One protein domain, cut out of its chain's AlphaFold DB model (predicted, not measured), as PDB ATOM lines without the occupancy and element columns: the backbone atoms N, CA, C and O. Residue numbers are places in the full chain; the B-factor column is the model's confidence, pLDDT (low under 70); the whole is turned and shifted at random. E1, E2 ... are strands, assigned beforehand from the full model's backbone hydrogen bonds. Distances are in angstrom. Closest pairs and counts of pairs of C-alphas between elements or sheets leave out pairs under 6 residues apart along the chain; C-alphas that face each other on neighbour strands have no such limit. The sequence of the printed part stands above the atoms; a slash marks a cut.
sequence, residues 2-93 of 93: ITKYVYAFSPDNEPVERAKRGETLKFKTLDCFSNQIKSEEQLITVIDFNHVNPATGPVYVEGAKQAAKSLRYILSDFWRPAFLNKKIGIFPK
ATOM      1  N   ILE A   2     115.082  96.328 145.718       89.50
ATOM      2  CA  ILE A   2     115.822  97.577 145.971       89.50
ATOM      3  C   ILE A   2     116.066  97.640 147.481       89.50
ATOM      4  O   ILE A   2     115.114  97.455 148.227       89.50
ATOM      5  N   THR A   3     117.314  97.833 147.916       93.88
ATOM      6  CA  THR A   3     117.714  97.799 149.345       93.88
ATOM      7  C   THR A   3     118.619  98.959 149.768       93.88
ATOM      8  O   THR A   3     118.898  99.119 150.947       93.88
ATOM      9  N   LYS A   4     119.097  99.767 148.814       96.88
ATOM     10  CA  LYS A   4     120.012 100.891 149.051       96.88
ATOM     11  C   LYS A   4     119.224 102.201 149.135       96.88
ATOM     12  O   LYS A   4     119.117 102.912 148.135       96.88
ATOM     13  N   TYR A   5     118.616 102.478 150.282       97.38
ATOM     14  CA  TYR A   5     117.821 103.684 150.514       97.38
ATOM     15  C   TYR A   5     117.815 104.087 151.991       97.38
ATOM     16  O   TYR A   5     118.143 103.287 152.861       97.38
ATOM     17  N   VAL A   6     117.404 105.325 152.254       98.06
ATOM     18  CA  VAL A   6     117.255 105.907 153.593       98.06
ATOM     19  C   VAL A   6     115.904 106.612 153.719       98.06
ATOM     20  O   VAL A   6     115.349 107.060 152.716       98.06
ATOM     21  N   TYR A   7     115.391 106.734 154.943       97.62
ATOM     22  CA  TYR A   7     114.161 107.489 155.243       97.62
ATOM     23  C   TYR A   7     114.428 108.904 155.767       97.62
ATOM     24  O   TYR A   7     113.552 109.762 155.724       97.62
ATOM     25  N   ALA A   8     115.652 109.168 156.224       97.12
ATOM     26  CA  ALA A   8     116.088 110.479 156.679       97.12
ATOM     27  C   ALA A   8     117.445 110.819 156.063       97.12
ATOM     28  O   ALA A   8     118.316 109.954 155.930       97.12
ATOM     29  N   PHE A   9     117.644 112.086 155.703       96.19
ATOM     30  CA  PHE A   9     118.960 112.582 155.319       96.19
ATOM     31  C   PHE A   9     119.779 112.878 156.576       96.19
ATOM     32  O   PHE A   9     119.406 113.735 157.372       96.19
ATOM     33  N   SER A  10     120.897 112.174 156.732       96.44
ATOM     34  CA  SER A  10     121.841 112.336 157.835       96.44
ATOM     35  C   SER A  10     123.279 112.269 157.308       96.44
ATOM     36  O   SER A  10     123.528 111.489 156.381       96.44
ATOM     37  N   PRO A  11     124.230 113.044 157.870       93.69
ATOM     38  CA  PRO A  11     125.658 112.853 157.604       93.69
ATOM     39  C   PRO A  11     126.174 111.477 158.055       93.69
ATOM     40  O   PRO A  11     127.203 111.041 157.548       93.69
ATOM     41  N   ASP A  12     125.454 110.791 158.946       96.56
ATOM     42  CA  ASP A  12     125.814 109.460 159.456       96.56
ATOM     43  C   ASP A  12     125.387 108.324 158.512       96.56
ATOM     44  O   ASP A  12     125.683 107.155 158.753       96.56
ATOM     45  N   ASN A  13     124.660 108.640 157.434       96.94
ATOM     46  CA  ASN A  13     124.291 107.643 156.438       96.94
ATOM     47  C   ASN A  13     125.518 107.252 155.608       96.94
ATOM     48  O   ASN A  13     126.030 108.057 154.825       96.94
ATOM     49  N   GLU A  14     125.924 105.989 155.709       97.12
ATOM     50  CA  GLU A  14     127.019 105.449 154.906       97.12
ATOM     51  C   GLU A  14     126.714 105.530 153.394       97.12
ATOM     52  O   GLU A  14     125.640 105.105 152.947       97.12
ATOM     53  N   PRO A  15     127.641 106.054 152.571       97.12
ATOM     54  CA  PRO A  15     127.472 106.088 151.125       97.12
ATOM     55  C   PRO A  15     127.328 104.690 150.523       97.12
ATOM     56  O   PRO A  15     128.172 103.817 150.712       97.12
ATOM     57  N   VAL A  16     126.295 104.495 149.706       97.56
ATOM     58  CA  VAL A  16     126.062 103.216 149.013       97.56
ATOM     59  C   VAL A  16     126.821 103.102 147.688       97.56
ATOM     60  O   VAL A  16     126.806 102.027 147.072       97.56
ATOM     61  N   GLU A  17     127.400 104.219 147.237       96.19
ATOM     62  CA  GLU A  17     128.240 104.380 146.049       96.19
ATOM     63  C   GLU A  17     129.084 105.666 146.156       96.19
ATOM     64  O   GLU A  17     128.702 106.613 146.857       96.19
ATOM     65  N   ARG A  18     130.209 105.723 145.432       96.06
ATOM     66  CA  ARG A  18     131.029 106.929 145.252       96.06
ATOM     67  C   ARG A  18     131.106 107.273 143.763       96.06
ATOM     68  O   ARG A  18     131.287 106.388 142.940       96.06
ATOM     69  N   ALA A  19     130.978 108.550 143.420       95.31
ATOM     70  CA  ALA A  19     130.964 108.998 142.029       95.31
ATOM     71  C   ALA A  19     131.874 110.203 141.805       95.31
ATOM     72  O   ALA A  19     131.962 111.100 142.650       95.31
ATOM     73  N   LYS A  20     132.512 110.265 140.638       93.50
ATOM     74  CA  LYS A  20     133.287 111.435 140.211       93.50
ATOM     75  C   LYS A  20     132.393 112.465 139.537       93.50
ATOM     76  O   LYS A  20     131.338 112.167 138.976       93.50
ATOM     77  N   ARG A  21     132.844 113.720 139.545       90.06
ATOM     78  CA  ARG A  21     132.176 114.793 138.803       90.06
ATOM     79  C   ARG A  21     132.072 114.424 137.318       90.06
ATOM     80  O   ARG A  21     133.083 114.155 136.679       90.06
ATOM     81  N   GLY A  22     130.858 114.502 136.775       89.38
ATOM     82  CA  GLY A  22     130.569 114.209 135.367       89.38
ATOM     83  C   GLY A  22     130.168 112.759 135.091       89.38
ATOM     84  O   GLY A  22     129.730 112.466 133.981       89.38
ATOM     85  N   GLU A  23     130.258 111.863 136.077       94.44
ATOM     86  CA  GLU A  23     129.754 110.501 135.926       94.44
ATOM     87  C   GLU A  23     128.223 110.464 135.873       94.44
ATOM     88  O   GLU A  23     127.524 111.265 136.500       94.44
ATOM     89  N   THR A  24     127.699 109.505 135.108       93.75
ATOM     90  CA  THR A  24     126.263 109.243 135.008       93.75
ATOM     91  C   THR A  24     125.895 108.073 135.905       93.75
ATOM     92  O   THR A  24     126.449 106.984 135.775       93.75
ATOM     93  N   LEU A  25     124.915 108.286 136.780       92.00
ATOM     94  CA  LEU A  25     124.394 107.266 137.683       92.00
ATOM     95  C   LEU A  25     122.965 106.893 137.299       92.00
ATOM     96  O   LEU A  25     122.172 107.741 136.891       92.00
ATOM     97  N   LYS A  26     122.620 105.616 137.482       92.88
ATOM     98  CA  LYS A  26     121.255 105.114 137.311       92.88
ATOM     99  C   LYS A  26     120.680 104.707 138.660       92.88
ATOM    100  O   LYS A  26     121.106 103.714 139.245       92.88
ATOM    101  N   PHE A  27     119.660 105.429 139.105       92.38
ATOM    102  CA  PHE A  27     118.940 105.121 140.336       92.38
ATOM    103  C   PHE A  27     117.745 104.211 140.042       92.38
ATOM    104  O   PHE A  27     116.994 104.429 139.091       92.38
ATOM    105  N   LYS A  28     117.574 103.173 140.862       92.88
ATOM    106  CA  LYS A  28     116.341 102.381 140.930       92.88
ATOM    107  C   LYS A  28     115.657 102.740 142.238       92.88
ATOM    108  O   LYS A  28     116.239 102.485 143.287       92.88
ATOM    109  N   THR A  29     114.459 103.301 142.164       93.50
ATOM    110  CA  THR A  29     113.733 103.819 143.326       93.50
ATOM    111  C   THR A  29     112.548 102.929 143.686       93.50
ATOM    112  O   THR A  29     111.992 102.233 142.832       93.50
ATOM    113  N   LEU A  30     112.172 102.952 144.960       94.81
ATOM    114  CA  LEU A  30     110.824 102.580 145.381       94.81
ATOM    115  C   LEU A  30     109.888 103.776 145.124       94.81
ATOM    116  O   LEU A  30     110.362 104.901 144.939       94.81
ATOM    117  N   ASP A  31     108.579 103.539 145.092       93.94
ATOM    118  CA  ASP A  31     107.597 104.620 145.180       93.94
ATOM    119  C   ASP A  31     107.578 105.248 146.589       93.94
ATOM    120  O   ASP A  31     108.244 104.779 147.521       93.94
ATOM    121  N   CYS A  32     106.822 106.336 146.752       95.25
ATOM    122  CA  CYS A  32     106.739 107.073 148.015       95.25
ATOM    123  C   CYS A  32     106.093 106.281 149.163       95.25
ATOM    124  O   CYS A  32     106.232 106.677 150.318       95.25
ATOM    125  N   PHE A  33     105.456 105.144 148.890       94.88
ATOM    126  CA  PHE A  33     104.913 104.242 149.900       94.88
ATOM    127  C   PHE A  33     105.829 103.038 150.149       94.88
ATOM    128  O   PHE A  33     105.381 102.043 150.705       94.88
ATOM    129  N   SER A  34     107.099 103.075 149.725       95.31
ATOM    130  CA  SER A  34     108.014 101.919 149.765       95.31
ATOM    131  C   SER A  34     107.477 100.691 149.020       95.31
ATOM    132  O   SER A  34     107.774  99.547 149.367       95.31
ATOM    133  N   ASN A  35     106.684 100.920 147.973       93.94
ATOM    134  CA  ASN A  35     105.930  99.914 147.239       93.94
ATOM    135  C   ASN A  35     104.960  99.106 148.125       93.94
ATOM    136  O   ASN A  35     104.684  97.952 147.795       93.94
ATOM    137  N   GLN A  36     104.457  99.639 149.242       94.12
ATOM    138  CA  GLN A  36     103.509  98.927 150.116       94.12
ATOM    139  C   GLN A  36     102.124  98.731 149.469       94.12
ATOM    140  O   GLN A  36     101.445  97.739 149.744       94.12
ATOM    141  N   ILE A  37     101.719  99.640 148.578       93.00
ATOM    142  CA  ILE A  37     100.455  99.552 147.836       93.00
ATOM    143  C   ILE A  37     100.652  98.672 146.593       93.00
ATOM    144  O   ILE A  37     101.548  98.903 145.779       93.00
ATOM    145  N   LYS A  38      99.823  97.640 146.462       91.81
ATOM    146  CA  LYS A  38      99.830  96.602 145.420       91.81
ATOM    147  C   LYS A  38      98.497  96.467 144.695       91.81
ATOM    148  O   LYS A  38      98.486  95.901 143.605       91.81
ATOM    149  N   SER A  39      97.410  96.961 145.276       93.19
ATOM    150  CA  SER A  39      96.089  96.943 144.657       93.19
ATOM    151  C   SER A  39      95.236  98.132 145.108       93.19
ATOM    152  O   SER A  39      95.566  98.808 146.084       93.19
ATOM    153  N   GLU A  40      94.158  98.401 144.371       93.50
ATOM    154  CA  GLU A  40      93.245  99.526 144.625       93.50
ATOM    155  C   GLU A  40      92.341  99.281 145.844       93.50
ATOM    156  O   GLU A  40      91.806 100.221 146.424       93.50
ATOM    157  N   GLU A  41      92.206  98.026 146.280       94.88
ATOM    158  CA  GLU A  41      91.415  97.639 147.449       94.88
ATOM    159  C   GLU A  41      92.145  97.906 148.779       94.88
ATOM    160  O   GLU A  41      91.534  97.829 149.848       94.88
ATOM    161  N   GLN A  42      93.451  98.205 148.749       91.75
ATOM    162  CA  GLN A  42      94.211  98.493 149.963       91.75
ATOM    163  C   GLN A  42      93.849  99.864 150.539       91.75
ATOM    164  O   GLN A  42      94.032 100.905 149.908       91.75
ATOM    165  N   LEU A  43      93.407  99.868 151.796       91.38
ATOM    166  CA  LEU A  43      93.154 101.096 152.543       91.38
ATOM    167  C   LEU A  43      94.466 101.778 152.945       91.38
ATOM    168  O   LEU A  43      95.420 101.131 153.365       91.38
ATOM    169  N   ILE A  44      94.488 103.111 152.927       87.94
ATOM    170  CA  ILE A  44      95.650 103.904 153.366       87.94
ATOM    171  C   ILE A  44      96.083 103.585 154.810       87.94
ATOM    172  O   ILE A  44      97.253 103.700 155.157       87.94
ATOM    173  N   THR A  45      95.148 103.146 155.654       91.12
ATOM    174  CA  THR A  45      95.382 102.828 157.067       91.12
ATOM    175  C   THR A  45      96.274 101.610 157.286       91.12
ATOM    176  O   THR A  45      96.774 101.438 158.393       91.12
ATOM    177  N   VAL A  46      96.485 100.772 156.263       91.56
ATOM    178  CA  VAL A  46      97.373  99.602 156.361       91.56
ATOM    179  C   VAL A  46      98.827  99.915 155.996       91.56
ATOM    180  O   VAL A  46      99.672  99.026 156.062       91.56
ATOM    181  N   ILE A  47      99.126 101.154 155.595       94.06
ATOM    182  CA  ILE A  47     100.484 101.595 155.262       94.06
ATOM    183  C   ILE A  47     101.260 101.858 156.549       94.06
ATOM    184  O   ILE A  47     100.806 102.587 157.431       94.06
ATOM    185  N   ASP A  48     102.474 101.323 156.627       95.25
ATOM    186  CA  ASP A  48     103.435 101.717 157.644       95.25
ATOM    187  C   ASP A  48     104.035 103.082 157.289       95.25
ATOM    188  O   ASP A  48     104.913 103.211 156.428       95.25
ATOM    189  N   PHE A  49     103.541 104.113 157.976       94.12
ATOM    190  CA  PHE A  49     103.978 105.495 157.812       94.12
ATOM    191  C   PHE A  49     105.395 105.769 158.331       94.12
ATOM    192  O   PHE A  49     105.954 106.809 157.996       94.12
ATOM    193  N   ASN A  50     106.019 104.854 159.083       95.88
ATOM    194  CA  ASN A  50     107.447 104.976 159.404       95.88
ATOM    195  C   ASN A  50     108.333 104.646 158.194       95.88
ATOM    196  O   ASN A  50     109.501 105.023 158.160       95.88
ATOM    197  N   HIS A  51     107.770 103.970 157.190       95.44
ATOM    198  CA  HIS A  51     108.465 103.490 156.001       95.44
ATOM    199  C   HIS A  51     107.902 104.138 154.725       95.44
ATOM    200  O   HIS A  51     107.665 103.469 153.717       95.44
ATOM    201  N   VAL A  52     107.703 105.457 154.741       95.75
ATOM    202  CA  VAL A  52     107.308 106.261 153.567       95.75
ATOM    203  C   VAL A  52     108.460 107.140 153.090       95.75
ATOM    204  O   VAL A  52     109.350 107.490 153.856       95.75
ATOM    205  N   ASN A  53     108.434 107.522 151.816       97.06
ATOM    206  CA  ASN A  53     109.439 108.355 151.149       97.06
ATOM    207  C   ASN A  53     110.889 107.827 151.223       97.06
ATOM    208  O   ASN A  53     111.799 108.582 151.572       97.06
ATOM    209  N   PRO A  54     111.149 106.558 150.855       97.50
ATOM    210  CA  PRO A  54     112.516 106.054 150.772       97.50
ATOM    211  C   PRO A  54     113.309 106.781 149.673       97.50
ATOM    212  O   PRO A  54     112.969 106.732 148.488       97.50
ATOM    213  N   ALA A  55     114.427 107.400 150.042       97.50
ATOM    214  CA  ALA A  55     115.360 108.017 149.107       97.50
ATOM    215  C   ALA A  55     116.496 107.041 148.770       97.50
ATOM    216  O   ALA A  55     117.230 106.606 149.651       97.50
ATOM    217  N   THR A  56     116.666 106.689 147.491       97.56
ATOM    218  CA  THR A  56     117.767 105.809 147.051       97.56
ATOM    219  C   THR A  56     119.115 106.512 147.194       97.56
ATOM    220  O   THR A  56     119.300 107.597 146.645       97.56
ATOM    221  N   GLY A  57     120.070 105.885 147.881       97.19
ATOM    222  CA  GLY A  57     121.364 106.491 148.199       97.19
ATOM    223  C   GLY A  57     121.769 106.266 149.662       97.19
ATOM    224  O   GLY A  57     121.291 105.296 150.253       97.19
ATOM    225  N   PRO A  58     122.617 107.151 150.233       97.06
ATOM    226  CA  PRO A  58     123.235 108.331 149.604       97.06
ATOM    227  C   PRO A  58     124.426 107.981 148.697       97.06
ATOM    228  O   PRO A  58     125.045 106.933 148.842       97.06
ATOM    229  N   VAL A  59     124.768 108.874 147.763       95.94
ATOM    230  CA  VAL A  59     125.979 108.757 146.932       95.94
ATOM    231  C   VAL A  59     126.981 109.821 147.352       95.94
ATOM    232  O   VAL A  59     126.647 111.004 147.407       95.94
ATOM    233  N   TYR A  60     128.220 109.408 147.604       94.38
ATOM    234  CA  TYR A  60     129.307 110.332 147.898       94.38
ATOM    235  C   TYR A  60     129.923 110.850 146.599       94.38
ATOM    236  O   TYR A  60     130.450 110.078 145.800       94.38
ATOM    237  N   VAL A  61     129.899 112.164 146.385       92.94
ATOM    238  CA  VAL A  61     130.533 112.775 145.210       92.94
ATOM    239  C   VAL A  61     131.973 113.155 145.548       92.94
ATOM    240  O   VAL A  61     132.228 113.991 146.415       92.94
ATOM    241  N   GLU A  62     132.936 112.553 144.855       92.69
ATOM    242  CA  GLU A  62     134.357 112.807 145.078       92.69
ATOM    243  C   GLU A  62     134.720 114.271 144.822       92.69
ATOM    244  O   GLU A  62     134.342 114.873 143.816       92.69
ATOM    245  N   GLY A  63     135.472 114.855 145.755       88.25
ATOM    246  CA  GLY A  63     135.881 116.255 145.682       88.25
ATOM    247  C   GLY A  63     134.757 117.263 145.949       88.25
ATOM    248  O   GLY A  63     135.031 118.465 145.918       88.25
ATOM    249  N   ALA A  64     133.528 116.819 146.248       85.69
ATOM    250  CA  ALA A  64     132.492 117.702 146.767       85.69
ATOM    251  C   ALA A  64     132.927 118.215 148.144       85.69
ATOM    252  O   ALA A  64     133.106 117.453 149.090       85.69
ATOM    253  N   LYS A  65     133.157 119.525 148.240       78.69
ATOM    254  CA  LYS A  65     133.540 120.186 149.491       78.69
ATOM    255  C   LYS A  65     132.298 120.753 150.158       78.69
ATOM    256  O   LYS A  65     131.411 121.250 149.477       78.69
ATOM    257  N   GLN A  66     132.290 120.786 151.483       70.56
ATOM    258  CA  GLN A  66     131.212 121.379 152.285       70.56
ATOM    259  C   GLN A  66     130.981 122.876 151.971       70.56
ATOM    260  O   GLN A  66     129.876 123.378 152.113       70.56
ATOM    261  N   ALA A  67     132.010 123.575 151.464       58.72
ATOM    262  CA  ALA A  67     131.927 124.956 150.973       58.72
ATOM    263  C   ALA A  67     131.417 125.090 149.520       58.72
ATOM    264  O   ALA A  67     131.271 126.208 149.016       58.72
ATOM    265  N   ALA A  68     131.183 123.982 148.810       59.94
ATOM    266  CA  ALA A  68     130.558 124.028 147.498       59.94
ATOM    267  C   ALA A  68     129.119 124.525 147.672       59.94
ATOM    268  O   ALA A  68     128.275 123.844 148.243       59.94
ATOM    269  N   LYS A  69     128.842 125.733 147.172       65.00
ATOM    270  CA  LYS A  69     127.524 126.379 147.280       65.00
ATOM    271  C   LYS A  69     126.407 125.591 146.582       65.00
ATOM    272  O   LYS A  69     125.237 125.849 146.837       65.00
ATOM    273  N   SER A  70     126.755 124.675 145.675       76.75
ATOM    274  CA  SER A  70     125.793 123.859 144.942       76.75
ATOM    275  C   SER A  70     126.399 122.553 144.426       76.75
ATOM    276  O   SER A  70     127.556 122.492 144.008       76.75
ATOM    277  N   LEU A  71     125.569 121.511 144.401       79.81
ATOM    278  CA  LEU A  71     125.737 120.351 143.531       79.81
ATOM    279  C   LEU A  71     124.812 120.547 142.330       79.81
ATOM    280  O   LEU A  71     123.616 120.777 142.495       79.81
ATOM    281  N   ARG A  72     125.359 120.470 141.116       85.00
ATOM    282  CA  ARG A  72     124.566 120.488 139.882       85.00
ATOM    283  C   ARG A  72     124.477 119.070 139.338       85.00
ATOM    284  O   ARG A  72     125.505 118.472 139.034       85.00
ATOM    285  N   TYR A  73     123.257 118.582 139.164       83.69
ATOM    286  CA  TYR A  73     122.966 117.359 138.426       83.69
ATOM    287  C   TYR A  73     122.194 117.698 137.149       83.69
ATOM    288  O   TYR A  73     121.543 118.741 137.055       83.69
ATOM    289  N   ILE A  74     122.299 116.826 136.152       85.00
ATOM    290  CA  ILE A  74     121.479 116.867 134.942       85.00
ATOM    291  C   ILE A  74     120.653 115.591 134.961       85.00
ATOM    292  O   ILE A  74     121.209 114.494 134.996       85.00
ATOM    293  N   LEU A  75     119.332 115.736 134.964       83.19
ATOM    294  CA  LEU A  75     118.436 114.608 134.774       83.19
ATOM    295  C   LEU A  75     118.417 114.290 133.279       83.19
ATOM    296  O   LEU A  75     117.778 114.993 132.502       83.19
ATOM    297  N   SER A  76     119.197 113.289 132.876       81.31
ATOM    298  CA  SER A  76     119.289 112.871 131.474       81.31
ATOM    299  C   SER A  76     118.055 112.100 131.016       81.31
ATOM    300  O   SER A  76     117.703 112.146 129.842       81.31
ATOM    301  N   ASP A  77     117.414 111.389 131.941       82.00
ATOM    302  CA  ASP A  77     116.247 110.561 131.690       82.00
ATOM    303  C   ASP A  77     115.479 110.328 132.997       82.00
ATOM    304  O   ASP A  77     116.078 110.228 134.073       82.00
ATOM    305  N   PHE A  78     114.156 110.234 132.914       80.75
ATOM    306  CA  PHE A  78     113.278 110.038 134.060       80.75
ATOM    307  C   PHE A  78     112.133 109.107 133.691       80.75
ATOM    308  O   PHE A  78     111.610 109.163 132.586       80.75
ATOM    309  N   TRP A  79     111.721 108.288 134.660       63.91
ATOM    310  CA  TRP A  79     110.548 107.427 134.547       63.91
ATOM    311  C   TRP A  79     110.650 106.383 133.421       63.91
ATOM    312  O   TRP A  79     110.065 106.489 132.349       63.91
ATOM    313  N   ARG A  80     111.369 105.292 133.716       68.75
ATOM    314  CA  ARG A  80     111.260 104.029 132.974       68.75
ATOM    315  C   ARG A  80     110.513 103.020 133.845       68.75
ATOM    316  O   ARG A  80     111.160 102.367 134.669       68.75
ATOM    317  N   PRO A  81     109.179 102.892 133.711       60.72
ATOM    318  CA  PRO A  81     108.427 101.875 134.429       60.72
ATOM    319  C   PRO A  81     109.061 100.508 134.172       60.72
ATOM    320  O   PRO A  81     109.323 100.152 133.023       60.72
ATOM    321  N   ALA A  82     109.269  99.709 135.219       53.81
ATOM    322  CA  ALA A  82     109.737  98.327 135.069       53.81
ATOM    323  C   ALA A  82     108.805  97.476 134.170       53.81
ATOM    324  O   ALA A  82     109.193  96.409 133.703       53.81
ATOM    325  N   PHE A  83     107.596  97.977 133.891       47.66
ATOM    326  CA  PHE A  83     106.585  97.380 133.025       47.66
ATOM    327  C   PHE A  83     106.747  97.686 131.525       47.66
ATOM    328  O   PHE A  83     106.085  97.039 130.718       47.66
ATOM    329  N   LEU A  84     107.637  98.601 131.112       44.72
ATOM    330  CA  LEU A  84     107.741  99.018 129.701       44.72
ATOM    331  C   LEU A  84     108.404  97.985 128.761       44.72
ATOM    332  O   LEU A  84     108.531  98.241 127.568       44.72
ATOM    333  N   ASN A  85     108.790  96.807 129.269       42.44
ATOM    334  CA  ASN A  85     109.174  95.660 128.433       42.44
ATOM    335  C   ASN A  85     107.980  94.771 128.028       42.44
ATOM    336  O   ASN A  85     108.159  93.839 127.245       42.44
ATOM    337  N   LYS A  86     106.757  95.044 128.504       39.75
ATOM    338  CA  LYS A  86     105.541  94.531 127.858       39.75
ATOM    339  C   LYS A  86     105.103  95.563 126.828       39.75
ATOM    340  O   LYS A  86     104.840  96.704 127.190       39.75
ATOM    341  N   LYS A  87     105.023  95.159 125.552       38.47
ATOM    342  CA  LYS A  87     104.339  95.929 124.502       38.47
ATOM    343  C   LYS A  87     102.994  96.389 125.066       38.47
ATOM    344  O   LYS A  87     102.112  95.560 125.283       38.47
ATOM    345  N   ILE A  88     102.863  97.683 125.336       43.47
ATOM    346  CA  ILE A  88     101.577  98.288 125.651       43.47
ATOM    347  C   ILE A  88     100.804  98.222 124.338       43.47
ATOM    348  O   ILE A  88     101.086  98.966 123.401       43.47
ATOM    349  N   GLY A  89      99.919  97.232 124.230       41.03
ATOM    350  CA  GLY A  89      98.925  97.189 123.174       41.03
ATOM    351  C   GLY A  89      98.109  98.466 123.280       41.03
ATOM    352  O   GLY A  89      97.544  98.759 124.331       41.03
ATOM    353  N   ILE A  90      98.119  99.254 122.212       41.38
ATOM    354  CA  ILE A  90      97.239 100.403 122.073       41.38
ATOM    355  C   ILE A  90      95.825  99.820 122.053       41.38
ATOM    356  O   ILE A  90      95.452  99.153 121.090       41.38
ATOM    357  N   PHE A  91      95.059 100.011 123.125       40.84
ATOM    358  CA  PHE A  91      93.621  99.795 123.060       40.84
ATOM    359  C   PHE A  91      93.041 100.905 122.171       40.84
ATOM    360  O   PHE A  91      93.310 102.081 122.438       40.84
ATOM    361  N   PRO A  92      92.329 100.573 121.078       41.16
ATOM    362  CA  PRO A  92      91.619 101.585 120.314       41.16
ATOM    363  C   PRO A  92      90.514 102.189 121.193       41.16
ATOM    364  O   PRO A  92      89.999 101.521 122.090       41.16
ATOM    365  N   LYS A  93      90.243 103.475 120.946       42.62
ATOM    366  CA  LYS A  93      89.231 104.287 121.634       42.62
ATOM    367  C   LYS A  93      87.851 103.642 121.635       42.62
ATOM    368  O   LYS A  93      87.505 103.025 120.604       42.62
TER     369      LYS A  93
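Overview. This is residues 2 to 93 of the 93 residues of an uncharacterized protein of Thermoanaerobacterales bacterium (UniProt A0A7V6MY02). This model has little regular structure: it is a loose, elongated tangle of long loops, in which two very short parallel strands, E1 and E2, lie side by side. Residues 38 to 43, 65 to 70 and 83 to 93 stick out, the last as a tail. The printed part has 92 residues, no named helix and two named strands in the order E1, E2; its class is all strand, with 6 residues in named elements. The radius of gyration of the C-alphas is 17.5 A and the spans are 53 by 35 by 21 A.

Along the chain. E1 is residues 17 to 19, beginning at C-alpha 17 (128.240, 104.380, 146.049). E2 is residues 59 to 61, ending at C-alpha 61 (130.533, 112.775, 145.210).

Arrangement. E1 and E2 are parallel neighbours at 26 degrees; C-alphas 18 and 60 face each other at 4.6 A. N 19 and O 60 are within hydrogen-bond range, 2.9 A. Residues 5 to 6 pair with 55 to 56, antiparallel.

Size, cuts and confidence. The C-alphas farthest apart, of Ala 67 and Lys 93, are 55.8 A apart. The printed part has no cut. The link E1 to E2 is long, 39 residues. The pLDDT is under 70 at residues 67 to 69 and 79 to 93.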